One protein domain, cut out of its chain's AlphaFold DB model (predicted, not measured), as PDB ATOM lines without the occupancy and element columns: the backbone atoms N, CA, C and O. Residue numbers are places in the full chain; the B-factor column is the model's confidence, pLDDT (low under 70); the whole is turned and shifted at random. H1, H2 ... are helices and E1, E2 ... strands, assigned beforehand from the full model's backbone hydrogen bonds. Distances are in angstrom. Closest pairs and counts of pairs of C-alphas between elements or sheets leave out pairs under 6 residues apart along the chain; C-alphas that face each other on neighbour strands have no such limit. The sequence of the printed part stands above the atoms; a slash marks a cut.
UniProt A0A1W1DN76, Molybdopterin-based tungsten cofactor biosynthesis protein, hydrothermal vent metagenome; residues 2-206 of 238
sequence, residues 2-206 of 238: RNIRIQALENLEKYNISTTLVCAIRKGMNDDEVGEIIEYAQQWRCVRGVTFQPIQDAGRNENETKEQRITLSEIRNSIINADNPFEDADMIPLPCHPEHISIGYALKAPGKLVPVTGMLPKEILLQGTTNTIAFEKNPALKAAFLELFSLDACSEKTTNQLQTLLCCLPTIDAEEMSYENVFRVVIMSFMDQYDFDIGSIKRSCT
ATOM      1  N   ARG A   2     181.167 169.159 156.705       85.06
ATOM      2  CA  ARG A   2     181.647 168.883 155.331       85.06
ATOM      3  C   ARG A   2     183.161 169.084 155.143       85.06
ATOM      4  O   ARG A   2     183.826 168.166 154.682       85.06
ATOM      5  N   ASN A   3     183.710 170.203 155.616       90.25
ATOM      6  CA  ASN A   3     185.147 170.503 155.496       90.25
ATOM      7  C   ASN A   3     186.044 169.450 156.169       90.25
ATOM      8  O   ASN A   3     187.103 169.134 155.647       90.25
ATOM      9  N   ILE A   4     185.609 168.861 157.290       94.25
ATOM     10  CA  ILE A   4     186.374 167.815 157.989       94.25
ATOM     11  C   ILE A   4     186.406 166.528 157.157       94.25
ATOM     12  O   ILE A   4     187.448 165.890 157.061       94.25
ATOM     13  N   ARG A   5     185.279 166.154 156.536       91.75
ATOM     14  CA  ARG A   5     185.198 164.960 155.680       91.75
ATOM     15  C   ARG A   5     186.061 165.109 154.427       91.75
ATOM     16  O   ARG A   5     186.771 164.173 154.084       91.75
ATOM     17  N   ILE A   6     186.039 166.288 153.803       94.62
ATOM     18  CA  ILE A   6     186.896 166.599 152.650       94.62
ATOM     19  C   ILE A   6     188.368 166.547 153.066       94.62
ATOM     20  O   ILE A   6     189.139 165.831 152.442       94.62
ATOM     21  N   GLN A   7     188.743 167.193 154.175       96.06
ATOM     22  CA  GLN A   7     190.123 167.164 154.659       96.06
ATOM     23  C   GLN A   7     190.609 165.742 154.978       96.06
ATOM     24  O   GLN A   7     191.764 165.404 154.719       96.06
ATOM     25  N   ALA A   8     189.744 164.905 155.555       95.44
ATOM     26  CA  ALA A   8     190.052 163.502 155.801       95.44
ATOM     27  C   ALA A   8     190.289 162.750 154.485       95.44
ATOM     28  O   ALA A   8     191.266 162.014 154.381       95.44
ATOM     29  N   LEU A   9     189.447 162.979 153.477       95.44
ATOM     30  CA  LEU A   9     189.584 162.359 152.164       95.44
ATOM     31  C   LEU A   9     190.859 162.813 151.440       95.44
ATOM     32  O   LEU A   9     191.586 161.970 150.931       95.44
ATOM     33  N   GLU A  10     191.207 164.100 151.494       96.81
ATOM     34  CA  GLU A  10     192.477 164.630 150.974       96.81
ATOM     35  C   GLU A  10     193.698 163.981 151.643       96.81
ATOM     36  O   GLU A  10     194.692 163.666 150.985       96.81
ATOM     37  N   ASN A  11     193.629 163.740 152.955       97.00
ATOM     38  CA  ASN A  11     194.695 163.052 153.677       97.00
ATOM     39  C   ASN A  11     194.809 161.578 153.260       97.00
ATOM     40  O   ASN A  11     195.921 161.080 153.090       97.00
ATOM     41  N   LEU A  12     193.681 160.882 153.082       96.00
ATOM     42  CA  LEU A  12     193.652 159.494 152.606       96.00
ATOM     43  C   LEU A  12     194.179 159.395 151.168       96.00
ATOM     44  O   LEU A  12     194.967 158.498 150.864       96.00
ATOM     45  N   GLU A  13     193.821 160.358 150.321       95.06
ATOM     46  CA  GLU A  13     194.282 160.496 148.939       95.06
ATOM     47  C   GLU A  13     195.798 160.672 148.862       95.06
ATOM     48  O   GLU A  13     196.474 159.947 148.126       95.06
ATOM     49  N   LYS A  14     196.347 161.572 149.688       95.88
ATOM     50  CA  LYS A  14     197.787 161.847 149.759       95.88
ATOM     51  C   LYS A  14     198.619 160.582 149.981       95.88
ATOM     52  O   LYS A  14     199.708 160.470 149.423       95.88
ATOM     53  N   TYR A  15     198.119 159.643 150.783       94.12
ATOM     54  CA  TYR A  15     198.814 158.394 151.112       94.12
ATOM     55  C   TYR A  15     198.240 157.157 150.402       94.12
ATOM     56  O   TYR A  15     198.678 156.046 150.690       94.12
ATOM     57  N   ASN A  16     197.286 157.323 149.477       86.81
ATOM     58  CA  ASN A  16     196.578 156.234 148.788       86.81
ATOM     59  C   ASN A  16     195.975 155.171 149.723       86.81
ATOM     60  O   ASN A  16     196.017 153.972 149.440       86.81
ATOM     61  N   ILE A  17     195.440 155.592 150.866       89.38
ATOM     62  CA  ILE A  17     194.871 154.652 151.831       89.38
ATOM     63  C   ILE A  17     193.526 154.168 151.293       89.38
ATOM     64  O   ILE A  17     192.591 154.954 151.143       89.38
ATOM     65  N   SER A  18     193.432 152.864 151.020       86.19
ATOM     66  CA  SER A  18     192.213 152.215 150.527       86.19
ATOM     67  C   SER A  18     191.004 152.593 151.381       86.19
ATOM     68  O   SER A  18     190.920 152.222 152.552       86.19
ATOM     69  N   THR A  19     190.046 153.279 150.765       89.81
ATOM     70  CA  THR A  19     188.870 153.828 151.442       89.81
ATOM     71  C   THR A  19     187.594 153.414 150.716       89.81
ATOM     72  O   THR A  19     187.554 153.327 149.492       89.81
ATOM     73  N   THR A  20     186.526 153.147 151.463       90.81
ATOM     74  CA  THR A  20     185.171 152.954 150.925       90.81
ATOM     75  C   THR A  20     184.274 154.029 151.519       90.81
ATOM     76  O   THR A  20     184.288 154.235 152.733       90.81
ATOM     77  N   LEU A  21     183.515 154.728 150.676       94.81
ATOM     78  CA  LEU A  21     182.523 155.687 151.153       94.81
ATOM     79  C   LEU A  21     181.288 154.921 151.617       94.81
ATOM     80  O   LEU A  21     180.786 154.075 150.888       94.81
ATOM     81  N   VAL A  22     180.805 155.205 152.823       94.75
ATOM     82  CA  VAL A  22     179.578 154.599 153.351       94.75
ATOM     83  C   VAL A  22     178.518 155.686 153.460       94.75
ATOM     84  O   VAL A  22     178.706 156.669 154.181       94.75
ATOM     85  N   CYS A  23     177.420 155.512 152.731       95.06
ATOM     86  CA  CYS A  23     176.365 156.506 152.579       95.06
ATOM     87  C   CYS A  23     175.037 155.933 153.072       95.06
ATOM     88  O   CYS A  23     174.524 154.976 152.498       95.06
ATOM     89  N   ALA A  24     174.481 156.532 154.126       93.88
ATOM     90  CA  ALA A  24     173.130 156.217 154.574       93.88
ATOM     91  C   ALA A  24     172.113 156.879 153.634       93.88
ATOM     92  O   ALA A  24     172.196 158.091 153.422       93.88
ATOM     93  N   ILE A  25     171.180 156.105 153.083       95.50
ATOM     94  CA  ILE A  25     170.179 156.576 152.120       95.50
ATOM     95  C   ILE A  25     168.793 156.565 152.756       95.50
ATOM     96  O   ILE A  25     168.351 155.550 153.300       95.50
ATOM     97  N   ARG A  26     168.110 157.704 152.658       92.56
ATOM     98  CA  ARG A  26     166.741 157.927 153.119       92.56
ATOM     99  C   ARG A  26     165.900 158.449 151.965       92.56
ATOM    100  O   ARG A  26     166.297 159.388 151.276       92.56
ATOM    101  N   LYS A  27     164.714 157.866 151.810       92.44
ATOM    102  CA  LYS A  27     163.781 158.225 150.746       92.44
ATOM    103  C   LYS A  27     163.275 159.658 150.911       92.44
ATOM    104  O   LYS A  27     162.883 160.054 152.012       92.44
ATOM    105  N   GLY A  28     163.265 160.413 149.818       91.12
ATOM    106  CA  GLY A  28     162.890 161.824 149.774       91.12
ATOM    107  C   GLY A  28     163.908 162.771 150.418       91.12
ATOM    108  O   GLY A  28     163.558 163.922 150.678       91.12
ATOM    109  N   MET A  29     165.123 162.302 150.726       92.06
ATOM    110  CA  MET A  29     166.174 163.132 151.327       92.06
ATOM    111  C   MET A  29     167.463 163.137 150.508       92.06
ATOM    112  O   MET A  29     168.025 164.209 150.318       92.06
ATOM    113  N   ASN A  30     167.956 161.965 150.108       94.06
ATOM    114  CA  ASN A  30     169.209 161.827 149.355       94.06
ATOM    115  C   ASN A  30     169.241 160.580 148.452       94.06
ATOM    116  O   ASN A  30     170.309 160.095 148.081       94.06
ATOM    117  N   ASP A  31     168.081 160.001 148.153       93.50
ATOM    118  CA  ASP A  31     167.925 158.836 147.278       93.50
ATOM    119  C   ASP A  31     168.109 159.156 145.785       93.50
ATOM    120  O   ASP A  31     168.371 158.253 144.986       93.50
ATOM    121  N   ASP A  32     168.032 160.434 145.430       94.50
ATOM    122  CA  ASP A  32     168.353 161.007 144.124       94.50
ATOM    123  C   ASP A  32     169.862 161.248 143.920       94.50
ATOM    124  O   ASP A  32     170.339 161.223 142.788       94.50
ATOM    125  N   GLU A  33     170.641 161.388 144.995       95.62
ATOM    126  CA  GLU A  33     172.090 161.650 144.939       95.62
ATOM    127  C   GLU A  33     172.943 160.390 144.663       95.62
ATOM    128  O   GLU A  33     174.168 160.466 144.564       95.62
ATOM    129  N   VAL A  34     172.334 159.203 144.551       96.19
ATOM    130  CA  VAL A  34     173.047 157.911 144.440       96.19
ATOM    131  C   VAL A  34     174.040 157.893 143.270       96.19
ATOM    132  O   VAL A  34     175.184 157.468 143.445       96.19
ATOM    133  N   GLY A  35     173.633 158.392 142.100       95.06
ATOM    134  CA  GLY A  35     174.499 158.497 140.921       95.06
ATOM    135  C   GLY A  35     175.668 159.459 141.124       95.06
ATOM    136  O   GLY A  35     176.823 159.089 140.908       95.06
ATOM    137  N   GLU A  36     175.378 160.661 141.625       95.44
ATOM    138  CA  GLU A  36     176.386 161.694 141.898       95.44
ATOM    139  C   GLU A  36     177.430 161.221 142.917       95.44
ATOM    140  O   GLU A  36     178.611 161.547 142.808       95.44
ATOM    141  N   ILE A  37     177.032 160.402 143.896       96.06
ATOM    142  CA  ILE A  37     177.954 159.813 144.872       96.06
ATOM    143  C   ILE A  37     178.923 158.829 144.200       96.06
ATOM    144  O   ILE A  37     180.107 158.811 144.552       96.06
ATOM    145  N   ILE A  38     178.453 158.014 143.245       95.25
ATOM    146  CA  ILE A  38     179.317 157.096 142.481       95.25
ATOM    147  C   ILE A  38     180.311 157.903 141.643       95.25
ATOM    148  O   ILE A  38     181.513 157.624 141.685       95.25
ATOM    149  N   GLU A  39     179.831 158.931 140.942       93.56
ATOM    150  CA  GLU A  39     180.680 159.817 140.148       93.56
ATOM    151  C   GLU A  39     181.720 160.516 141.031       93.56
ATOM    152  O   GLU A  39     182.916 160.477 140.748       93.56
ATOM    153  N   TYR A  40     181.304 161.082 142.163       94.00
ATOM    154  CA  TYR A  40     182.211 161.712 143.115       94.00
ATOM    155  C   TYR A  40     183.275 160.730 143.618       94.00
ATOM    156  O   TYR A  40     184.462 161.049 143.640       94.00
ATOM    157  N   ALA A  41     182.888 159.502 143.973       93.62
ATOM    158  CA  ALA A  41     183.810 158.464 144.428       93.62
ATOM    159  C   ALA A  41     184.839 158.055 143.357       93.62
ATOM    160  O   ALA A  41     185.975 157.688 143.685       93.62
ATOM    161  N   GLN A  42     184.483 158.127 142.072       90.88
ATOM    162  CA  GLN A  42     185.394 157.778 140.983       90.88
ATOM    163  C   GLN A  42     186.549 158.783 140.841       90.88
ATOM    164  O   GLN A  42     187.633 158.396 140.403       90.88
ATOM    165  N   GLN A  43     186.356 160.034 141.273       91.56
ATOM    166  CA  GLN A  43     187.352 161.109 141.166       91.56
ATOM    167  C   GLN A  43     188.561 160.916 142.095       91.56
ATOM    168  O   GLN A  43     189.636 161.444 141.823       91.56
ATOM    169  N   TRP A  44     188.411 160.146 143.176       92.06
ATOM    170  CA  TRP A  44     189.445 159.978 144.202       92.06
ATOM    171  C   TRP A  44     190.226 158.700 144.005       92.06
ATOM    172  O   TRP A  44     189.648 157.616 144.067       92.06
ATOM    173  N   ARG A  45     191.542 158.780 143.843       89.00
ATOM    174  CA  ARG A  45     192.368 157.593 143.650       89.00
ATOM    175  C   ARG A  45     192.303 156.646 144.831       89.00
ATOM    176  O   ARG A  45     192.298 155.456 144.586       89.00
ATOM    177  N   CYS A  46     192.198 157.124 146.073       90.88
ATOM    178  CA  CYS A  46     192.129 156.298 147.286       90.88
ATOM    179  C   CYS A  46     190.783 155.580 147.499       90.88
ATOM    180  O   CYS A  46     190.710 154.609 148.260       90.88
ATOM    181  N   VAL A  47     189.715 156.023 146.826       92.38
ATOM    182  CA  VAL A  47     188.378 155.439 146.979       92.38
ATOM    183  C   VAL A  47     188.239 154.209 146.082       92.38
ATOM    184  O   VAL A  47     188.331 154.291 144.855       92.38
ATOM    185  N   ARG A  48     188.007 153.060 146.726       86.69
ATOM    186  CA  ARG A  48     187.812 151.725 146.131       86.69
ATOM    187  C   ARG A  48     186.341 151.372 145.931       86.69
ATOM    188  O   ARG A  48     186.028 150.253 145.550       86.69
ATOM    189  N   GLY A  49     185.420 152.269 146.263       91.88
ATOM    190  CA  GLY A  49     184.000 151.980 146.129       91.88
ATOM    191  C   GLY A  49     183.096 152.753 147.067       91.88
ATOM    192  O   GLY A  49     183.551 153.531 147.914       91.88
ATOM    193  N   VAL A  50     181.807 152.467 146.928       95.69
ATOM    194  CA  VAL A  50     180.719 153.041 147.714       95.69
ATOM    195  C   VAL A  50     179.857 151.918 148.279       95.69
ATOM    196  O   VAL A  50     179.513 150.970 147.577       95.69
ATOM    197  N   THR A  51     179.492 152.030 149.550       96.00
ATOM    198  CA  THR A  51     178.466 151.214 150.191       96.00
ATOM    199  C   THR A  51     177.273 152.093 150.534       96.00
ATOM    200  O   THR A  51     177.352 152.949 151.416       96.00
ATOM    201  N   PHE A  52     176.156 151.859 149.859       97.50
ATOM    202  CA  PHE A  52     174.867 152.441 150.179       97.50
ATOM    203  C   PHE A  52     174.173 151.602 151.249       97.50
ATOM    204  O   PHE A  52     174.031 150.385 151.119       97.50
ATOM    205  N   GLN A  53     173.752 152.260 152.321       94.69
ATOM    206  CA  GLN A  53     173.049 151.644 153.437       94.69
ATOM    207  C   GLN A  53     171.673 152.296 153.549       94.69
ATOM    208  O   GLN A  53     171.602 153.462 153.933       94.69
ATOM    209  N   PRO A  54     170.577 151.598 153.215       93.56
ATOM    210  CA  PRO A  54     169.250 152.063 153.591       93.56
ATOM    211  C   PRO A  54     169.205 152.415 155.077       93.56
ATOM    212  O   PRO A  54     169.805 151.714 155.900       93.56
ATOM    213  N   ILE A  55     168.501 153.490 155.430       89.94
ATOM    214  CA  ILE A  55     168.269 153.787 156.841       89.94
ATOM    215  C   ILE A  55     167.545 152.622 157.522       89.94
ATOM    216  O   ILE A  55     166.579 152.067 157.001       89.94
ATOM    217  N   GLN A  56     168.030 152.279 158.707       85.69
ATOM    218  CA  GLN A  56     167.429 151.284 159.578       85.69
ATOM    219  C   GLN A  56     166.704 152.003 160.713       85.69
ATOM    220  O   GLN A  56     167.268 152.900 161.352       85.69
ATOM    221  N   ASP A  57     165.484 151.569 161.015       82.06
ATOM    222  CA  ASP A  57     164.748 152.083 162.160       82.06
ATOM    223  C   ASP A  57     165.103 151.322 163.444       82.06
ATOM    224  O   ASP A  57     164.406 150.405 163.882       82.06
ATOM    225  N   ALA A  58     166.249 151.672 164.029       75.62
ATOM    226  CA  ALA A  58     166.716 151.086 165.276       75.62
ATOM    227  C   ALA A  58     167.440 152.108 166.167       75.62
ATOM    228  O   ALA A  58     168.286 152.884 165.722       75.62
ATOM    229  N   GLY A  59     167.176 152.047 167.475       72.81
ATOM    230  CA  GLY A  59     167.809 152.909 168.471       72.81
ATOM    231  C   GLY A  59     166.998 154.168 168.786       72.81
ATOM    232  O   GLY A  59     165.814 154.084 169.087       72.81
ATOM    233  N   ARG A  60     167.656 155.334 168.810       67.38
ATOM    234  CA  ARG A  60     167.053 156.614 169.233       67.38
ATOM    235  C   ARG A  60     166.490 157.377 168.031       67.38
ATOM    236  O   ARG A  60     166.991 158.450 167.706       67.38
ATOM    237  N   ASN A  61     165.487 156.799 167.382       69.25
ATOM    238  CA  ASN A  61     164.746 157.443 166.302       69.25
ATOM    239  C   ASN A  61     163.384 157.880 166.845       69.25
ATOM    240  O   ASN A  61     162.581 157.044 167.245       69.25
ATOM    241  N   GLU A  62     163.132 159.187 166.903       63.03
ATOM    242  CA  GLU A  62     161.882 159.720 167.468       63.03
ATOM    243  C   GLU A  62     160.819 160.010 166.394       63.03
ATOM    244  O   GLU A  62     159.657 160.181 166.739       63.03
ATOM    245  N   ASN A  63     161.189 160.049 165.101       64.50
ATOM    246  CA  ASN A  63     160.327 160.565 164.024       64.50
ATOM    247  C   ASN A  63     160.531 159.892 162.646       64.50
ATOM    248  O   ASN A  63     160.275 160.524 161.622       64.50
ATOM    249  N   GLU A  64     161.042 158.659 162.573       65.50
ATOM    250  CA  GLU A  64     161.140 157.957 161.283       65.50
ATOM    251  C   GLU A  64     159.775 157.377 160.906       65.50
ATOM    252  O   GLU A  64     159.170 156.629 161.677       65.50
ATOM    253  N   THR A  65     159.269 157.733 159.725       69.69
ATOM    254  CA  THR A  65     158.009 157.192 159.210       69.69
ATOM    255  C   THR A  65     158.278 156.123 158.156       69.69
ATOM    256  O   THR A  65     159.302 156.131 157.467       69.69
ATOM    257  N   LYS A  66     157.351 155.169 158.004       76.44
ATOM    258  CA  LYS A  66     157.490 154.053 157.053       76.44
ATOM    259  C   LYS A  66     157.707 154.538 155.612       76.44
ATOM    260  O   LYS A  66     158.353 153.854 154.826       76.44
ATOM    261  N   GLU A  67     157.201 155.720 155.281       82.19
ATOM    262  CA  GLU A  67     157.285 156.361 153.966       82.19
ATOM    263  C   GLU A  67     158.705 156.824 153.610       82.19
ATOM    264  O   GLU A  67     159.007 157.019 152.435       82.19
ATOM    265  N   GLN A  68     159.576 156.985 154.608       85.06
ATOM    266  CA  GLN A  68     160.961 157.434 154.436       85.06
ATOM    267  C   GLN A  68     161.939 156.262 154.268       85.06
ATOM    268  O   GLN A  68     163.122 156.470 153.975       85.06
ATOM    269  N   ARG A  69     161.444 155.025 154.415       88.38
ATOM    270  CA  ARG A  69     162.205 153.812 154.125       88.38
ATOM    271  C   ARG A  69     162.469 153.703 152.633       88.38
ATOM    272  O   ARG A  69     161.592 153.950 151.807       88.38
ATOM    273  N   ILE A  70     163.671 153.246 152.322       92.88
ATOM    274  CA  ILE A  70     164.066 152.847 150.980       92.88
ATOM    275  C   ILE A  70     164.488 151.383 151.017       92.88
ATOM    276  O   ILE A  70     165.142 150.931 151.954       92.88
ATOM    277  N   THR A  71     164.081 150.622 150.015       93.50
ATOM    278  CA  THR A  71     164.453 149.214 149.877       93.50
ATOM    279  C   THR A  71     165.772 149.064 149.122       93.50
ATOM    280  O   THR A  71     166.182 149.939 148.357       93.50
ATOM    281  N   LEU A  72     166.425 147.909 149.280       94.44
ATOM    282  CA  LEU A  72     167.597 147.547 148.476       94.44
ATOM    283  C   LEU A  72     167.298 147.636 146.974       94.44
ATOM    284  O   LEU A  72     168.114 148.152 146.214       94.44
ATOM    285  N   SER A  73     166.122 147.170 146.546       94.31
ATOM    286  CA  SER A  73     165.704 147.202 145.142       94.31
ATOM    287  C   SER A  73     165.519 148.624 144.615       94.31
ATOM    288  O   SER A  73     165.881 148.893 143.473       94.31
ATOM    289  N   GLU A  74     165.001 149.549 145.427       95.56
ATOM    290  CA  GLU A  74     164.883 150.961 145.045       95.56
ATOM    291  C   GLU A  74     166.254 151.618 144.868       95.56
ATOM    292  O   GLU A  74     166.473 152.277 143.855       95.56
ATOM    293  N   ILE A  75     167.208 151.377 145.779       96.88
ATOM    294  CA  ILE A  75     168.587 151.865 145.604       96.88
ATOM    295  C   ILE A  75     169.220 151.240 144.358       96.88
ATOM    296  O   ILE A  75     169.827 151.950 143.564       96.88
ATOM    297  N   ARG A  76     169.046 149.930 144.142       96.31
ATOM    298  CA  ARG A  76     169.557 149.243 142.947       96.31
ATOM    299  C   ARG A  76     169.012 149.873 141.667       96.31
ATOM    300  O   ARG A  76     169.776 150.116 140.741       96.31
ATOM    301  N   ASN A  77     167.718 150.173 141.629       96.38
ATOM    302  CA  ASN A  77     167.106 150.858 140.497       96.38
ATOM    303  C   ASN A  77     167.626 152.294 140.349       96.38
ATOM    304  O   ASN A  77     167.805 152.741 139.222       96.38
ATOM    305  N   SER A  78     167.889 153.007 141.447       96.38
ATOM    306  CA  SER A  78     168.509 154.339 141.399       96.38
ATOM    307  C   SER A  78     169.909 154.278 140.774       96.38
ATOM    308  O   SER A  78     170.212 155.062 139.883       96.38
ATOM    309  N   ILE A  79     170.721 153.271 141.128       96.44
ATOM    310  CA  ILE A  79     172.038 153.035 140.509       96.44
ATOM    311  C   ILE A  79     171.898 152.768 139.008       96.44
ATOM    312  O   ILE A  79     172.563 153.427 138.222       96.44
ATOM    313  N   ILE A  80     171.033 151.839 138.597       95.75
ATOM    314  CA  ILE A  80     170.918 151.428 137.183       95.75
ATOM    315  C   ILE A  80     170.361 152.553 136.295       95.75
ATOM    316  O   ILE A  80     170.676 152.619 135.111       95.75
ATOM    317  N   ASN A  81     169.513 153.427 136.843       95.62
ATOM    318  CA  ASN A  81     168.900 154.526 136.087       95.62
ATOM    319  C   ASN A  81     169.705 155.835 136.134       95.62
ATOM    320  O   ASN A  81     169.357 156.779 135.423       95.62
ATOM    321  N   ALA A  82     170.728 155.929 136.985       93.62
ATOM    322  CA  ALA A  82     171.586 157.102 137.064       93.62
ATOM    323  C   ALA A  82     172.617 157.128 135.923       93.62
ATOM    324  O   ALA A  82     172.951 156.094 135.351       93.62
ATOM    325  N   ASP A  83     173.180 158.304 135.636       92.19
ATOM    326  CA  ASP A  83     174.228 158.479 134.621       92.19
ATOM    327  C   ASP A  83     175.583 157.939 135.115       92.19
ATOM    328  O   ASP A  83     176.457 158.662 135.590       92.19
ATOM    329  N   ASN A  84     175.720 156.616 135.101       93.00
ATOM    330  CA  ASN A  84     176.924 155.878 135.463       93.00
ATOM    331  C   ASN A  84     176.949 154.550 134.679       93.00
ATOM    332  O   ASN A  84     175.935 154.162 134.103       93.00
ATOM    333  N   PRO A  85     178.084 153.835 134.616       91.31
ATOM    334  CA  PRO A  85     178.196 152.707 133.700       91.31
ATOM    335  C   PRO A  85     177.545 151.410 134.203       91.31
ATOM    336  O   PRO A  85     177.487 150.467 133.425       91.31
ATOM    337  N   PHE A  86     177.113 151.314 135.470       94.00
ATOM    338  CA  PHE A  86     176.566 150.070 136.024       94.00
ATOM    339  C   PHE A  86     175.173 149.762 135.472       94.00
ATOM    340  O   PHE A  86     174.241 150.543 135.644       94.00
ATOM    341  N   GLU A  87     175.010 148.568 134.901       94.50
ATOM    342  CA  GLU A  87     173.726 148.093 134.390       94.50
ATOM    343  C   GLU A  87     173.103 147.009 135.291       94.50
ATOM    344  O   GLU A  87     173.667 146.565 136.295       94.50
ATOM    345  N   ASP A  88     171.910 146.539 134.914       92.38
ATOM    346  CA  ASP A  88     171.187 145.470 135.616       92.38
ATOM    347  C   ASP A  88     172.033 144.198 135.793       92.38
ATOM    348  O   ASP A  88     172.030 143.589 136.865       92.38
ATOM    349  N   ALA A  89     172.807 143.829 134.769       89.06
ATOM    350  CA  ALA A  89     173.671 142.654 134.806       89.06
ATOM    351  C   ALA A  89     174.851 142.800 135.782       89.06
ATOM    352  O   ALA A  89     175.406 141.789 136.212       89.06
ATOM    353  N   ASP A  90     175.227 144.030 136.142       90.19
ATOM    354  CA  ASP A  90     176.373 144.298 137.008       90.19
ATOM    355  C   ASP A  90     176.025 144.318 138.493       90.19
ATOM    356  O   ASP A  90     176.893 144.074 139.328       90.19
ATOM    357  N   MET A  91     174.767 144.595 138.838       92.75
ATOM    358  CA  MET A  91     174.303 144.637 140.222       92.75
ATOM    359  C   MET A  91     173.643 143.314 140.599       92.75
ATOM    360  O   MET A  91     172.431 143.131 140.425       92.75
ATOM    361  N   ILE A  92     174.439 142.396 141.147       88.31
ATOM    362  CA  ILE A  92     174.005 141.040 141.505       88.31
ATOM    363  C   ILE A  92     173.706 140.920 143.006       88.31
ATOM    364  O   ILE A  92     174.278 141.663 143.809       88.31
ATOM    365  N   PRO A  93     172.828 139.996 143.427       87.12
ATOM    366  CA  PRO A  93     172.684 139.649 144.834       87.12
ATOM    367  C   PRO A  93     173.896 138.844 145.315       87.12
ATOM    368  O   PRO A  93     174.413 137.982 144.602       87.12
ATOM    369  N   LEU A  94     174.343 139.089 146.544       81.19
ATOM    370  CA  LEU A  94     175.474 138.364 147.110       81.19
ATOM    371  C   LEU A  94     175.043 136.967 147.595       81.19
ATOM    372  O   LEU A  94     174.143 136.891 148.429       81.19
ATOM    373  N   PRO A  95     175.694 135.858 147.187       73.38
ATOM    374  CA  PRO A  95     175.202 134.508 147.487       73.38
ATOM    375  C   PRO A  95     175.043 134.175 148.977       73.38
ATOM    376  O   PRO A  95     174.199 133.355 149.335       73.38
ATOM    377  N   CYS A  96     175.839 134.791 149.857       73.19
ATOM    378  CA  CYS A  96     175.754 134.540 151.296       73.19
ATOM    379  C   CYS A  96     174.537 135.209 151.954       73.19
ATOM    380  O   CYS A  96     173.996 134.661 152.916       73.19
ATOM    381  N   HIS A  97     174.085 136.355 151.432       82.06
ATOM    382  CA  HIS A  97     172.937 137.090 151.957       82.06
ATOM    383  C   HIS A  97     172.182 137.833 150.835       82.06
ATOM    384  O   HIS A  97     172.134 139.065 150.816       82.06
ATOM    385  N   PRO A  98     171.585 137.089 149.884       83.56
ATOM    386  CA  PRO A  98     171.123 137.641 148.608       83.56
ATOM    387  C   PRO A  98     169.942 138.605 148.740       83.56
ATOM    388  O   PRO A  98     169.745 139.457 147.882       83.56
ATOM    389  N   GLU A  99     169.166 138.486 149.817       85.94
ATOM    390  CA  GLU A  99     168.011 139.347 150.092       85.94
ATOM    391  C   GLU A  99     168.416 140.708 150.673       85.94
ATOM    392  O   GLU A  99     167.665 141.673 150.554       85.94
ATOM    393  N   HIS A 100     169.611 140.800 151.265       89.31
ATOM    394  CA  HIS A 100     170.039 141.981 152.013       89.31
ATOM    395  C   HIS A 100     171.269 142.677 151.443       89.31
ATOM    396  O   HIS A 100     171.560 143.809 151.848       89.31
ATOM    397  N   ILE A 101     171.986 142.030 150.521       89.94
ATOM    398  CA  ILE A 101     173.238 142.539 149.977       89.94
ATOM    399  C   ILE A 101     173.247 142.387 148.462       89.94
ATOM    400  O   ILE A 101     173.100 141.286 147.930       89.94
ATOM    401  N   SER A 102     173.471 143.503 147.772       92.94
ATOM    402  CA  SER A 102     173.741 143.534 146.337       92.94
ATOM    403  C   SER A 102     175.090 144.187 146.084       92.94
ATOM    404  O   SER A 102     175.462 145.138 146.771       92.94
ATOM    405  N   ILE A 103     175.843 143.655 145.129       90.19
ATOM    406  CA  ILE A 103     177.187 144.112 144.810       90.19
ATOM    407  C   ILE A 103     177.384 144.201 143.301       90.19
ATOM    408  O   ILE A 103     176.889 143.362 142.552       90.19
ATOM    409  N   GLY A 104     178.148 145.203 142.885       90.31
ATOM    410  CA  GLY A 104     178.732 145.309 141.562       90.31
ATOM    411  C   GLY A 104     180.207 145.679 141.663       90.31
ATOM    412  O   GLY A 104     180.609 146.506 142.482       90.31
ATOM    413  N   TYR A 105     181.017 145.057 140.822       86.62
ATOM    414  CA  TYR A 105     182.437 145.329 140.633       86.62
ATOM    415  C   TYR A 105     182.670 146.005 139.288       86.62
ATOM    416  O   TYR A 105     182.122 145.594 138.260       86.62
ATOM    417  N   ALA A 106     183.553 146.993 139.307       87.56
ATOM    418  CA  ALA A 106     184.064 147.691 138.148       87.56
ATOM    419  C   ALA A 106     185.579 147.857 138.243       87.56
ATOM    420  O   ALA A 106     186.166 147.893 139.327       87.56
ATOM    421  N   LEU A 107     186.202 148.002 137.082       85.19
ATOM    422  CA  LEU A 107     187.578 148.430 136.950       85.19
ATOM    423  C   LEU A 107     187.636 149.941 136.839       85.19
ATOM    424  O   LEU A 107     186.922 150.557 136.050       85.19
ATOM    425  N   LYS A 108     188.520 150.524 137.631       83.06
ATOM    426  CA  LYS A 108     188.788 151.947 137.690       83.06
ATOM    427  C   LYS A 108     190.064 152.256 136.928       83.06
ATOM    428  O   LYS A 108     191.167 151.895 137.344       83.06
ATOM    429  N   ALA A 109     189.882 152.957 135.819       78.81
ATOM    430  CA  ALA A 109     190.928 153.600 135.047       78.81
ATOM    431  C   ALA A 109     190.800 155.130 135.193       78.81
ATOM    432  O   ALA A 109     189.755 155.624 135.628       78.81
ATOM    433  N   PRO A 110     191.837 155.912 134.844       74.12
ATOM    434  CA  PRO A 110     191.759 157.370 134.888       74.12
ATOM    435  C   PRO A 110     190.549 157.897 134.098       74.12
ATOM    436  O   PRO A 110     190.475 157.739 132.883       74.12
ATOM    437  N   GLY A 111     189.584 158.495 134.805       73.62
ATOM    438  CA  GLY A 111     188.369 159.071 134.215       73.62
ATOM    439  C   GLY A 111     187.346 158.064 133.673       73.62
ATOM    440  O   GLY A 111     186.411 158.486 132.998       73.62
ATOM    441  N   LYS A 112     187.501 156.757 133.932       84.44
ATOM    442  CA  LYS A 112     186.577 155.735 133.428       84.44
ATOM    443  C   LYS A 112     186.372 154.594 134.423       84.44
ATOM    444  O   LYS A 112     187.334 153.987 134.890       84.44
ATOM    445  N   LEU A 113     185.108 154.266 134.676       88.69
ATOM    446  CA  LEU A 113     184.693 153.028 135.332       88.69
ATOM    447  C   LEU A 113     184.189 152.035 134.278       88.69
ATOM    448  O   LEU A 113     183.435 152.404 133.379       88.69
ATOM    449  N   VAL A 114     184.628 150.782 134.375       88.38
ATOM    450  CA  VAL A 114     184.207 149.683 133.497       88.38
ATOM    451  C   VAL A 114     183.653 148.560 134.365       88.38
ATOM    452  O   VAL A 114     184.444 147.836 134.969       88.38
ATOM    453  N   PRO A 115     182.327 148.410 134.483       89.31
ATOM    454  CA  PRO A 115     181.730 147.281 135.177       89.31
ATOM    455  C   PRO A 115     182.174 145.960 134.559       89.31
ATOM    456  O   PRO A 115     182.284 145.825 133.343       89.31
ATOM    457  N   VAL A 116     182.482 144.996 135.418       83.38
ATOM    458  CA  VAL A 116     182.962 143.666 135.011       83.38
ATOM    459  C   VAL A 116     182.082 142.547 135.533       83.38
ATOM    460  O   VAL A 116     182.287 141.386 135.192       83.38
ATOM    461  N   THR A 117     181.090 142.874 136.356       81.56
ATOM    462  CA  THR A 117     180.265 141.856 137.009       81.56
ATOM    463  C   THR A 117     179.322 141.203 136.011       81.56
ATOM    464  O   THR A 117     179.249 139.979 135.970       81.56
ATOM    465  N   GLY A 118     178.702 141.987 135.127       79.19
ATOM    466  CA  GLY A 118     177.848 141.490 134.053       79.19
ATOM    467  C   GLY A 118     178.601 140.747 132.948       79.19
ATOM    468  O   GLY A 118     177.981 140.038 132.157       79.19
ATOM    469  N   MET A 119     179.933 140.859 132.902       76.56
ATOM    470  CA  MET A 119     180.776 140.081 131.984       76.56
ATOM    471  C   MET A 119     180.990 138.642 132.466       76.56
ATOM    472  O   MET A 119     181.397 137.783 131.682       76.56
ATOM    473  N   LEU A 120     180.726 138.363 133.745       71.12
ATOM    474  CA  LEU A 120     180.818 137.018 134.290       71.12
ATOM    475  C   LEU A 120     179.598 136.191 133.837       71.12
ATOM    476  O   LEU A 120     178.470 136.689 133.865       71.12
ATOM    477  N   PRO A 121     179.781 134.918 133.438       66.06
ATOM    478  CA  PRO A 121     178.666 134.074 133.031       66.06
ATOM    479  C   PRO A 121     177.628 133.947 134.154       66.06
ATOM    480  O   PRO A 121     177.971 133.719 135.318       66.06
ATOM    481  N   LYS A 122     176.342 134.072 133.806       61.62
ATOM    482  CA  LYS A 122     175.224 134.074 134.767       61.62
ATOM    483  C   LYS A 122     175.166 132.795 135.599       61.62
ATOM    484  O   LYS A 122     174.749 132.828 136.753       61.62
ATOM    485  N   GLU A 123     175.628 131.680 135.042       55.41
ATOM    486  CA  GLU A 123     175.731 130.391 135.722       55.41
ATOM    487  C   GLU A 123     176.697 130.456 136.911       55.41
ATOM    488  O   GLU A 123     176.461 129.804 137.923       55.41
ATOM    489  N   ILE A 124     177.749 131.276 136.818       55.72
ATOM    490  CA  ILE A 124     178.718 131.506 137.894       55.72
ATOM    491  C   ILE A 124     178.087 132.364 139.001       55.72
ATOM    492  O   ILE A 124     178.223 132.051 140.181       55.72
ATOM    493  N   LEU A 125     177.350 133.410 138.615       56.00
ATOM    494  CA  LEU A 125     176.732 134.377 139.530       56.00
ATOM    495  C   LEU A 125     175.567 133.779 140.338       56.00
ATOM    496  O   LEU A 125     175.360 134.146 141.492       56.00
ATOM    497  N   LEU A 126     174.822 132.838 139.747       52.28
ATOM    498  CA  LEU A 126     173.604 132.260 140.328       52.28
ATOM    499  C   LEU A 126     173.836 130.956 141.115       52.28
ATOM    500  O   LEU A 126     172.983 130.570 141.915       52.28
ATOM    501  N   GLN A 127     174.960 130.255 140.924       51.62
ATOM    502  CA  GLN A 127     175.173 128.911 141.483       51.62
ATOM    503  C   GLN A 127     176.150 128.898 142.659       51.62
ATOM    504  O   GLN A 127     177.225 128.301 142.614       51.62
ATOM    505  N   GLY A 128     175.714 129.454 143.785       48.38
ATOM    506  CA  GLY A 128     176.370 129.221 145.070       48.38
ATOM    507  C   GLY A 128     176.320 127.764 145.566       48.38
ATOM    508  O   GLY A 128     176.865 127.504 146.633       48.38
ATOM    509  N   THR A 129     175.674 126.805 144.874       43.69
ATOM    510  CA  THR A 129     175.416 125.477 145.481       43.69
ATOM    511  C   THR A 129     175.296 124.217 144.599       43.69
ATOM    512  O   THR A 129     175.294 123.150 145.205       43.69
ATOM    513  N   THR A 130     175.285 124.204 143.252       35.97
ATOM    514  CA  THR A 130     175.083 122.902 142.547       35.97
ATOM    515  C   THR A 130     175.646 122.771 141.124       35.97
ATOM    516  O   THR A 130     175.305 123.529 140.229       35.97
ATOM    517  N   ASN A 131     176.477 121.729 140.958       41.31
ATOM    518  CA  ASN A 131     176.846 120.944 139.766       41.31
ATOM    519  C   ASN A 131     176.562 121.521 138.366       41.31
ATOM    520  O   ASN A 131     175.536 121.208 137.764       41.31
ATOM    521  N   THR A 132     177.575 122.163 137.773       35.25
ATOM    522  CA  THR A 132     177.694 122.280 136.311       35.25
ATOM    523  C   THR A 132     179.080 121.808 135.856       35.25
ATOM    524  O   THR A 132     180.106 122.223 136.395       35.25
ATOM    525  N   ILE A 133     179.098 120.941 134.840       41.72
ATOM    526  CA  ILE A 133     180.242 120.176 134.290       41.72
ATOM    527  C   ILE A 133     181.416 121.069 133.809       41.72
ATOM    528  O   ILE A 133     182.535 120.595 133.626       41.72
ATOM    529  N   ALA A 134     181.211 122.383 133.653       40.00
ATOM    530  CA  ALA A 134     182.267 123.331 133.285       40.00
ATOM    531  C   ALA A 134     183.252 123.640 134.435       40.00
ATOM    532  O   ALA A 134     184.422 123.922 134.178       40.00
ATOM    533  N   PHE A 135     182.816 123.539 135.696       36.16
ATOM    534  CA  PHE A 135     183.628 123.898 136.869       36.16
ATOM    535  C   PHE A 135     184.525 122.780 137.403       36.16
ATOM    536  O   PHE A 135     185.499 123.074 138.093       36.16
ATOM    537  N   GLU A 136     184.257 121.516 137.063       39.75
ATOM    538  CA  GLU A 136     185.178 120.412 137.385       39.75
ATOM    539  C   GLU A 136     186.545 120.594 136.717       39.75
ATOM    540  O   GLU A 136     187.553 120.101 137.218       39.75
ATOM    541  N   LYS A 137     186.605 121.348 135.612       41.22
ATOM    542  CA  LYS A 137     187.852 121.588 134.887       41.22
ATOM    543  C   LYS A 137     188.754 122.650 135.515       41.22
ATOM    544  O   LYS A 137     189.939 122.644 135.196       41.22
ATOM    545  N   ASN A 138     188.253 123.545 136.378       48.25
ATOM    546  CA  ASN A 138     189.116 124.556 137.000       48.25
ATOM    547  C   ASN A 138     188.660 124.984 138.418       48.25
ATOM    548  O   ASN A 138     188.003 126.014 138.592       48.25
ATOM    549  N   PRO A 139     189.037 124.210 139.455       56.50
ATOM    550  CA  PRO A 139     188.726 124.495 140.859       56.50
ATOM    551  C   PRO A 139     189.210 125.870 141.346       56.50
ATOM    552  O   PRO A 139     188.587 126.460 142.229       56.50
ATOM    553  N   ALA A 140     190.292 126.397 140.759       54.19
ATOM    554  CA  ALA A 140     190.867 127.688 141.127       54.19
ATOM    555  C   ALA A 140     189.933 128.860 140.790       54.19
ATOM    556  O   ALA A 140     189.817 129.795 141.575       54.19
ATOM    557  N   LEU A 141     189.201 128.775 139.675       52.88
ATOM    558  CA  LEU A 141     188.265 129.818 139.247       52.88
ATOM    559  C   LEU A 141     187.023 129.868 140.151       52.88
ATOM    560  O   LEU A 141     186.536 130.942 140.492       52.88
ATOM    561  N   LYS A 142     186.558 128.700 140.613       51.75
ATOM    562  CA  LYS A 142     185.474 128.594 141.601       51.75
ATOM    563  C   LYS A 142     185.887 129.149 142.965       51.75
ATOM    564  O   LYS A 142     185.096 129.840 143.601       51.75
ATOM    565  N   ALA A 143     187.109 128.853 143.410       59.44
ATOM    566  CA  ALA A 143     187.650 129.387 144.657       59.44
ATOM    567  C   ALA A 143     187.824 130.911 144.580       59.44
ATOM    568  O   ALA A 143     187.346 131.614 145.463       59.44
ATOM    569  N   ALA A 144     188.398 131.420 143.485       59.22
ATOM    570  CA  ALA A 144     188.565 132.852 143.260       59.22
ATOM    571  C   ALA A 144     187.225 133.596 143.204       59.22
ATOM    572  O   ALA A 144     187.112 134.684 143.755       59.22
ATOM    573  N   PHE A 145     186.192 132.995 142.606       59.19
ATOM    574  CA  PHE A 145     184.838 133.542 142.625       59.19
ATOM    575  C   PHE A 145     184.263 133.591 144.049       59.19
ATOM    576  O   PHE A 145     183.858 134.648 144.522       59.19
ATOM    577  N   LEU A 146     184.264 132.471 144.776       56.91
ATOM    578  CA  LEU A 146     183.733 132.426 146.144       56.91
ATOM    579  C   LEU A 146     184.465 133.384 147.092       56.91
ATOM    580  O   LEU A 146     183.834 134.012 147.942       56.91
ATOM    581  N   GLU A 147     185.779 133.523 146.940       61.34
ATOM    582  CA  GLU A 147     186.555 134.477 147.724       61.34
ATOM    583  C   GLU A 147     186.305 135.934 147.295       61.34
ATOM    584  O   GLU A 147     186.171 136.788 148.170       61.34
ATOM    585  N   LEU A 148     186.168 136.229 145.993       63.25
ATOM    586  CA  LEU A 148     185.905 137.589 145.503       63.25
ATOM    587  C   LEU A 148     184.560 138.115 146.013       63.25
ATOM    588  O   LEU A 148     184.466 139.267 146.436       63.25
ATOM    589  N   PHE A 149     183.537 137.259 145.993       58.06
ATOM    590  CA  PHE A 149     182.179 137.551 146.457       58.06
ATOM    591  C   PHE A 149     181.987 137.267 147.958       58.06
ATOM    592  O   PHE A 149     180.862 137.177 148.451       58.06
ATOM    593  N   SER A 150     183.075 137.154 148.719       56.44
ATOM    594  CA  SER A 150     183.035 137.252 150.176       56.44
ATOM    595  C   SER A 150     183.243 138.718 150.582       56.44
ATOM    596  O   SER A 150     184.211 139.350 150.175       56.44
ATOM    597  N   LEU A 151     182.353 139.282 151.409       50.75
ATOM    598  CA  LEU A 151     182.405 140.697 151.849       50.75
ATOM    599  C   LEU A 151     183.702 141.106 152.567       50.75
ATOM    600  O   LEU A 151     183.967 142.296 152.725       50.75
ATOM    601  N   ASP A 152     184.508 140.128 152.978       47.16
ATOM    602  CA  ASP A 152     185.818 140.308 153.607       47.16
ATOM    603  C   ASP A 152     186.952 140.594 152.594       47.16
ATOM    604  O   ASP A 152     188.124 140.698 152.952       47.16
ATOM    605  N   ALA A 153     186.630 140.743 151.305       47.44
ATOM    606  CA  ALA A 153     187.575 141.039 150.230       47.44
ATOM    607  C   ALA A 153     188.093 142.503 150.289       47.44
ATOM    608  O   ALA A 153     187.872 143.311 149.387       47.44
ATOM    609  N   CYS A 154     188.777 142.862 151.380       43.62
ATOM    610  CA  CYS A 154     189.439 144.145 151.641       43.62
ATOM    611  C   CYS A 154     190.976 144.032 151.519       43.62
ATOM    612  O   CYS A 154     191.708 144.528 152.376       43.62
ATOM    613  N   SER A 155     191.501 143.346 150.494       53.44
ATOM    614  CA  SER A 155     192.955 143.143 150.346       53.44
ATOM    615  C   SER A 155     193.408 142.906 148.898       53.44
ATOM    616  O   SER A 155     192.585 142.731 148.006       53.44
ATOM    617  N   GLU A 156     194.728 142.826 148.676       53.44
ATOM    618  CA  GLU A 156     195.359 142.416 147.402       53.44
ATOM    619  C   GLU A 156     194.809 141.091 146.838       53.44
ATOM    620  O   GLU A 156     194.852 140.866 145.628       53.44
ATOM    621  N   LYS A 157     194.233 140.229 147.691       55.62
ATOM    622  CA  LYS A 157     193.575 138.987 147.263       55.62
ATOM    623  C   LYS A 157     192.418 139.242 146.297       55.62
ATOM    624  O   LYS A 157     192.294 138.509 145.321       55.62
ATOM    625  N   THR A 158     191.640 140.304 146.519       56.00
ATOM    626  CA  THR A 158     190.532 140.719 145.645       56.00
ATOM    627  C   THR A 158     191.034 140.981 144.224       56.00
ATOM    628  O   THR A 158     190.412 140.550 143.259       56.00
ATOM    629  N   THR A 159     192.188 141.639 144.085       56.06
ATOM    630  CA  THR A 159     192.810 141.932 142.785       56.06
ATOM    631  C   THR A 159     193.262 140.670 142.086       56.06
ATOM    632  O   THR A 159     192.921 140.475 140.928       56.06
ATOM    633  N   ASN A 160     193.978 139.793 142.792       56.97
ATOM    634  CA  ASN A 160     194.488 138.552 142.214       56.97
ATOM    635  C   ASN A 160     193.342 137.643 141.748       56.97
ATOM    636  O   ASN A 160     193.427 137.006 140.699       56.97
ATOM    637  N   GLN A 161     192.243 137.599 142.502       62.88
ATOM    638  CA  GLN A 161     191.050 136.831 142.146       62.88
ATOM    639  C   GLN A 161     190.312 137.451 140.965       62.88
ATOM    640  O   GLN A 161     189.919 136.731 140.051       62.88
ATOM    641  N   LEU A 162     190.170 138.778 140.949       60.84
ATOM    642  CA  LEU A 162     189.568 139.479 139.826       60.84
ATOM    643  C   LEU A 162     190.418 139.311 138.561       60.84
ATOM    644  O   LEU A 162     189.872 138.958 137.528       60.84
ATOM    645  N   GLN A 163     191.744 139.431 138.641       56.81
ATOM    646  CA  GLN A 163     192.666 139.110 137.544       56.81
ATOM    647  C   GLN A 163     192.524 137.658 137.083       56.81
ATOM    648  O   GLN A 163     192.497 137.402 135.887       56.81
ATOM    649  N   THR A 164     192.377 136.708 138.009       59.34
ATOM    650  CA  THR A 164     192.154 135.289 137.675       59.34
ATOM    651  C   THR A 164     190.817 135.071 136.959       59.34
ATOM    652  O   THR A 164     190.714 134.216 136.084       59.34
ATOM    653  N   LEU A 165     189.782 135.837 137.308       60.50
ATOM    654  CA  LEU A 165     188.482 135.790 136.636       60.50
ATOM    655  C   LEU A 165     188.516 136.505 135.275       60.50
ATOM    656  O   LEU A 165     187.883 136.048 134.325       60.50
ATOM    657  N   LEU A 166     189.283 137.592 135.171       58.16
ATOM    658  CA  LEU A 166     189.415 138.423 133.975       58.16
ATOM    659  C   LEU A 166     190.415 137.874 132.951       58.16
ATOM    660  O   LEU A 166     190.240 138.136 131.770       58.16
ATOM    661  N   CYS A 167     191.413 137.072 133.340       54.66
ATOM    662  CA  CYS A 167     192.407 136.520 132.403       54.66
ATOM    663  C   CYS A 167     191.786 135.594 131.343       54.66
ATOM    664  O   CYS A 167     192.385 135.330 130.303       54.66
ATOM    665  N   CYS A 168     190.572 135.104 131.607       48.03
ATOM    666  CA  CYS A 168     189.784 134.290 130.688       48.03
ATOM    667  C   CYS A 168     188.756 135.111 129.885       48.03
ATOM    668  O   CYS A 168     188.060 134.546 129.041       48.03
ATOM    669  N   LEU A 169     188.642 136.420 130.138       53.00
ATOM    670  CA  LEU A 169     187.775 137.339 129.409       53.00
ATOM    671  C   LEU A 169     188.620 138.086 128.360       53.00
ATOM    672  O   LEU A 169     189.421 138.945 128.716       53.00
ATOM    673  N   PRO A 170     188.446 137.804 127.056       41.28
ATOM    674  CA  PRO A 170     189.334 138.285 125.986       41.28
ATOM    675  C   PRO A 170     189.305 139.808 125.755       41.28
ATOM    676  O   PRO A 170     190.003 140.309 124.879       41.28
ATOM    677  N   THR A 171     188.480 140.544 126.499       50.12
ATOM    678  CA  THR A 171     188.183 141.964 126.268       50.12
ATOM    679  C   THR A 171     188.943 142.904 127.212       50.12
ATOM    680  O   THR A 171     188.910 144.114 127.003       50.12
ATOM    681  N   ILE A 172     189.602 142.385 128.256       55.47
ATOM    682  CA  ILE A 172     190.261 143.199 129.287       55.47
ATOM    683  C   ILE A 172     191.687 142.695 129.494       55.47
ATOM    684  O   ILE A 172     191.896 141.587 129.979       55.47
ATOM    685  N   ASP A 173     192.660 143.533 129.146       50.94
ATOM    686  CA  ASP A 173     194.060 143.286 129.470       50.94
ATOM    687  C   ASP A 173     194.293 143.600 130.956       50.94
ATOM    688  O   ASP A 173     194.232 144.756 131.384       50.94
ATOM    689  N   ALA A 174     194.439 142.547 131.763       53.16
ATOM    690  CA  ALA A 174     194.498 142.629 133.222       53.16
ATOM    691  C   ALA A 174     195.931 142.515 133.786       53.16
ATOM    692  O   ALA A 174     196.105 142.515 135.011       53.16
ATOM    693  N   GLU A 175     196.948 142.412 132.919       49.12
ATOM    694  CA  GLU A 175     198.331 142.085 133.301       49.12
ATOM    695  C   GLU A 175     199.003 143.155 134.189       49.12
ATOM    696  O   GLU A 175     199.865 142.815 134.997       49.12
ATOM    697  N   GLU A 176     198.547 144.415 134.152       54.47
ATOM    698  CA  GLU A 176     199.066 145.519 134.990       54.47
ATOM    699  C   GLU A 176     198.067 146.035 136.046       54.47
ATOM    700  O   GLU A 176     198.170 147.162 136.536       54.47
ATOM    701  N   MET A 177     197.062 145.239 136.416       61.62
ATOM    702  CA  MET A 177     196.048 145.683 137.376       61.62
ATOM    703  C   MET A 177     196.509 145.586 138.834       61.62
ATOM    704  O   MET A 177     196.991 144.556 139.295       61.62
ATOM    705  N   SER A 178     196.285 146.653 139.601       62.69
ATOM    706  CA  SER A 178     196.493 146.669 141.051       62.69
ATOM    707  C   SER A 178     195.159 146.797 141.794       62.69
ATOM    708  O   SER A 178     194.125 147.110 141.204       62.69
ATOM    709  N   TYR A 179     195.162 146.595 143.116       63.69
ATOM    710  CA  TYR A 179     193.956 146.784 143.942       63.69
ATOM    711  C   TYR A 179     193.360 148.193 143.835       63.69
ATOM    712  O   TYR A 179     192.168 148.393 144.040       63.69
ATOM    713  N   GLU A 180     194.178 149.175 143.469       69.94
ATOM    714  CA  GLU A 180     193.745 150.543 143.203       69.94
ATOM    715  C   GLU A 180     192.731 150.661 142.067       69.94
ATOM    716  O   GLU A 180     191.887 151.557 142.078       69.94
ATOM    717  N   ASN A 181     192.777 149.716 141.133       76.12
ATOM    718  CA  ASN A 181     191.902 149.663 139.979       76.12
ATOM    719  C   ASN A 181     190.596 148.920 140.268       76.12
ATOM    720  O   ASN A 181     189.769 148.814 139.372       76.12
ATOM    721  N   VAL A 182     190.382 148.398 141.478       82.31
ATOM    722  CA  VAL A 182     189.123 147.739 141.840       82.31
ATOM    723  C   VAL A 182     188.171 148.763 142.448       82.31
ATOM    724  O   VAL A 182     188.501 149.437 143.428       82.31
ATOM    725  N   PHE A 183     186.974 148.862 141.873       87.62
ATOM    726  CA  PHE A 183     185.890 149.688 142.378       87.62
ATOM    727  C   PHE A 183     184.651 148.841 142.655       87.62
ATOM    728  O   PHE A 183     184.202 148.094 141.788       87.62
ATOM    729  N   ARG A 184     184.083 148.954 143.856       90.56
ATOM    730  CA  ARG A 184     182.871 148.226 144.253       90.56
ATOM    731  C   ARG A 184     181.716 149.167 144.555       90.56
ATOM    732  O   ARG A 184     181.889 150.152 145.269       90.56
ATOM    733  N   VAL A 185     180.529 148.830 144.081       94.56
ATOM    734  CA  VAL A 185     179.275 149.442 144.517       94.56
ATOM    735  C   VAL A 185     178.506 148.385 145.285       94.56
ATOM    736  O   VAL A 185     178.211 147.316 144.760       94.56
ATOM    737  N   VAL A 186     178.231 148.651 146.556       94.44
ATOM    738  CA  VAL A 186     177.558 147.718 147.458       94.44
ATOM    739  C   VAL A 186     176.292 148.372 147.971       94.44
ATOM    740  O   VAL A 186     176.327 149.511 148.423       94.44
ATOM    741  N   ILE A 187     175.187 147.645 147.966       95.50
ATOM    742  CA  ILE A 187     174.004 147.979 148.747       95.50
ATOM    743  C   ILE A 187     173.952 146.977 149.887       95.50
ATOM    744  O   ILE A 187     173.887 145.775 149.638       95.50
ATOM    745  N   MET A 188     174.003 147.457 151.125       93.38
ATOM    746  CA  MET A 188     173.921 146.610 152.312       93.38
ATOM    747  C   MET A 188     172.780 147.103 153.192       93.38
ATOM    748  O   MET A 188     172.863 148.178 153.783       93.38
ATOM    749  N   SER A 189     171.713 146.313 153.252       92.94
ATOM    750  CA  SER A 189     170.540 146.580 154.080       92.94
ATOM    751  C   SER A 189     170.609 145.794 155.386       92.94
ATOM    752  O   SER A 189     171.034 144.640 155.404       92.94
ATOM    753  N   PHE A 190     170.175 146.426 156.470       91.62
ATOM    754  CA  PHE A 190     170.038 145.801 157.780       91.62
ATOM    755  C   PHE A 190     168.560 145.726 158.146       91.62
ATOM    756  O   PHE A 190     167.816 146.667 157.877       91.62
ATOM    757  N   MET A 191     168.151 144.625 158.772       91.06
ATOM    758  CA  MET A 191     166.763 144.427 159.195       91.06
ATOM    759  C   MET A 191     166.395 145.298 160.396       91.06
ATOM    760  O   MET A 191     167.209 145.525 161.295       91.06
ATOM    761  N   ASP A 192     165.131 145.692 160.478       89.19
ATOM    762  CA  ASP A 192     164.537 146.329 161.651       89.19
ATOM    763  C   ASP A 192     163.111 145.853 161.921       89.19
ATOM    764  O   ASP A 192     162.681 144.818 161.426       89.19
ATOM    765  N   GLN A 193     162.372 146.589 162.753       86.88
ATOM    766  CA  GLN A 193     161.025 146.222 163.177       86.88
ATOM    767  C   GLN A 193     160.039 145.936 162.031       86.88
ATOM    768  O   GLN A 193     159.046 145.250 162.269       86.88
ATOM    769  N   TYR A 194     160.279 146.434 160.813       88.38
ATOM    770  CA  TYR A 194     159.358 146.263 159.687       88.38
ATOM    771  C   TYR A 194     159.629 145.018 158.836       88.38
ATOM    772  O   TYR A 194     158.702 144.519 158.198       88.38
ATOM    773  N   ASP A 195     160.870 144.536 158.800       89.19
ATOM    774  CA  ASP A 195     161.336 143.476 157.890       89.19
ATOM    775  C   ASP A 195     162.226 142.428 158.580       89.19
ATOM    776  O   ASP A 195     162.929 141.658 157.930       89.19
ATOM    777  N   PHE A 196     162.164 142.362 159.911       91.62
ATOM    778  CA  PHE A 196     162.893 141.388 160.710       91.62
ATOM    779  C   PHE A 196     162.531 139.940 160.353       91.62
ATOM    780  O   PHE A 196     161.411 139.489 160.607       91.62
ATOM    781  N   ASP A 197     163.521 139.178 159.876       91.81
ATOM    782  CA  ASP A 197     163.400 137.743 159.621       91.81
ATOM    783  C   ASP A 197     164.488 136.923 160.334       91.81
ATOM    784  O   ASP A 197     165.691 137.164 160.223       91.81
ATOM    785  N   ILE A 198     164.063 135.876 161.043       90.31
ATOM    786  CA  ILE A 198     164.966 134.990 161.791       90.31
ATOM    787  C   ILE A 198     165.852 134.169 160.843       90.31
ATOM    788  O   ILE A 198     166.993 133.851 161.193       90.31
ATOM    789  N   GLY A 199     165.342 133.795 159.665       89.25
ATOM    790  CA  GLY A 199     166.107 133.064 158.656       89.25
ATOM    791  C   GLY A 199     167.286 133.881 158.130       89.25
ATOM    792  O   GLY A 199     168.413 133.381 158.096       89.25
ATOM    793  N   SER A 200     167.043 135.143 157.794       87.69
ATOM    794  CA  SER A 200     168.029 136.099 157.290       87.69
ATOM    795  C   SER A 200     169.029 136.534 158.360       87.69
ATOM    796  O   SER A 200     170.222 136.624 158.081       87.69
ATOM    797  N   ILE A 201     168.631 136.644 159.631       88.62
ATOM    798  CA  ILE A 201     169.574 136.948 160.730       88.62
ATOM    799  C   ILE A 201     170.668 135.900 160.873       88.62
ATOM    800  O   ILE A 201     171.812 136.241 161.164       88.62
ATOM    801  N   LYS A 202     170.353 134.620 160.639       86.19
ATOM    802  CA  LYS A 202     171.363 133.549 160.666       86.19
ATOM    803  C   LYS A 202     172.416 133.693 159.563       86.19
ATOM    804  O   LYS A 202     173.458 133.052 159.651       86.19
ATOM    805  N   ARG A 203     172.135 134.501 158.536       83.88
ATOM    806  CA  ARG A 203     173.038 134.859 157.436       83.88
ATOM    807  C   ARG A 203     173.686 136.237 157.614       83.88
ATOM    808  O   ARG A 203     174.494 136.625 156.774       83.88
ATOM    809  N   SER A 204     173.364 136.971 158.685       84.12
ATOM    810  CA  SER A 204     173.994 138.262 158.973       84.12
ATOM    811  C   SER A 204     175.503 138.081 159.125       84.12
ATOM    812  O   SER A 204     175.974 137.165 159.797       84.12
ATOM    813  N   CYS A 205     176.268 138.940 158.460       79.81
ATOM    814  CA  CYS A 205     177.728 138.911 158.466       79.81
ATOM    815  C   CYS A 205     178.334 140.014 159.345       79.81
ATOM    816  O   CYS A 205     179.525 139.974 159.649       79.81
ATOM    817  N   THR A 206     177.531 140.981 159.797       86.12
ATOM    818  CA  THR A 206     177.980 142.080 160.660       86.12
ATOM    819  C   THR A 206     177.595 141.794 162.103       86.12
ATOM    820  O   THR A 206     176.433 141.538 162.409       86.12
TER     821      THR A 206
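Overview. This is residues 2 to 206 of the 238 residues of the protein "Molybdopterin-based tungsten cofactor biosynthesis protein" of hydrothermal vent metagenome (UniProt A0A1W1DN76). A twisted wall of five strands curls round H2, with H3 packed on the same face. H5 and H6 cross as a pair beside the sheet, which H6 only grazes with residues 156 to 162; short H4 is near H5, H7 is off the sheet, and H1 grazes the sheet with residues 9 to 13 while its residues 2 to 8 stick out. The printed part has 205 residues, with seven named helices and five named strands in the order H1 E1 H2 E2 H3 E3 E4 H4 H5 H6 E5 H7; the sheet order is E1 E2 E5 E3 E4, mixed. The class is mixed, helices and strands, with under half of the residues, 97 of 205, in named elements. The whole is compact, with a radius of gyration of the C-alphas of 17.7 A and spans of 56 by 43 by 28 A.

Along the chain. The sheet is made of E1, residues 19 to 25, 18.9 A long from first to last C-alpha; E2, residues 47 to 54, 20.5 A; E5, residues 182 to 188, 18.5 A; E3, residues 101 to 109, the longest strand at 25.7 A; and E4, residues 112 to 115. E3 begins at C-alpha 101 (173.238, 142.539, 149.977). The helices are H1, residues 2 to 14, 18.5 A, beginning at C-alpha 2 (181.647, 168.883, 155.331); H2, residues 34 to 42, 12.8 A; H3, residues 72 to 81, 14.3 A; H4, residues 122 to 126; H5, residues 139 to 148, 14.2 A; H6, residues 156 to 166, 15.2 A; and H7, residues 198 to 201, ending at C-alpha 201 (169.574, 136.948, 160.730).

Arrangement. E1 and E2 are parallel at 21 degrees, with N 23 and O 51 within hydrogen-bond range at 2.9 A. E2 and E5 are parallel at 9 degrees, with N 186 and O 50 at 2.8 A. E5 and E3 are antiparallel at 160 degrees, with N 104 and O 185 at 2.8 A. E3 and E4 form a hairpin, antiparallel at 140 degrees, with N 107 and O 114 at 2.8 A. E1 and E4 are the edge strands. E1, H2 and E2 form a strand-helix-strand unit, two parallel neighbour strands with a helix between them, and its crossover is right-handed. H2 and H3 lie on the same face of the sheet, two layers, one of strands and one of helices. The closest C-alphas of H2 and E2, those of Ala 41 and Val 47, are 6.0 A apart. H3 has a height over the sheet of 9.3 A and runs along the strands, at 21 degrees to E5 on the local plane; it lies over E5, and only just over E2, with 3 C-alphas. H2 and H3 touch, closest at the C-alphas of Gly 35 and Ile 79, 6.0 A, at a steep tilt of 69 degrees, only just short of about perpendicular, the same way. H1 only grazes the sheet, with residues 9 to 13, and H6 only grazes it, with residues 156 to 162. H5 and H6 touch, closest at the C-alphas of Ala 144 and Gln 161, 4.8 A, at a steep tilt of 53 degrees, opposite ways. H4 and H5 are close but not clearly touching, with the C-alphas of Ile 124 and Phe 145 8.0 A apart. H7 is not on the sheet, and is apart from H5, for instance. Every O i to N i+4 pair is within hydrogen-bond range in H1, H2, H3, H4, H5 and H6; H7 is too short for such a pair, and its one O i to N i+3 pair is not within range.

Size, cuts and confidence. The two C-alphas farthest apart, those of Glu 62 and Lys 137, are 56.5 A apart. The printed part has no cut. The long links are E2 to H3, H3 to E3, H4 to H5 and H6 to E5. In the link from H3 to E3, residues 92 to 93 pair, antiparallel, with residues 102 to 103 of E3. The mean pLDDT of the printed part is 78.3; it is under 70 in residues 60 to 65 and 121 to 180.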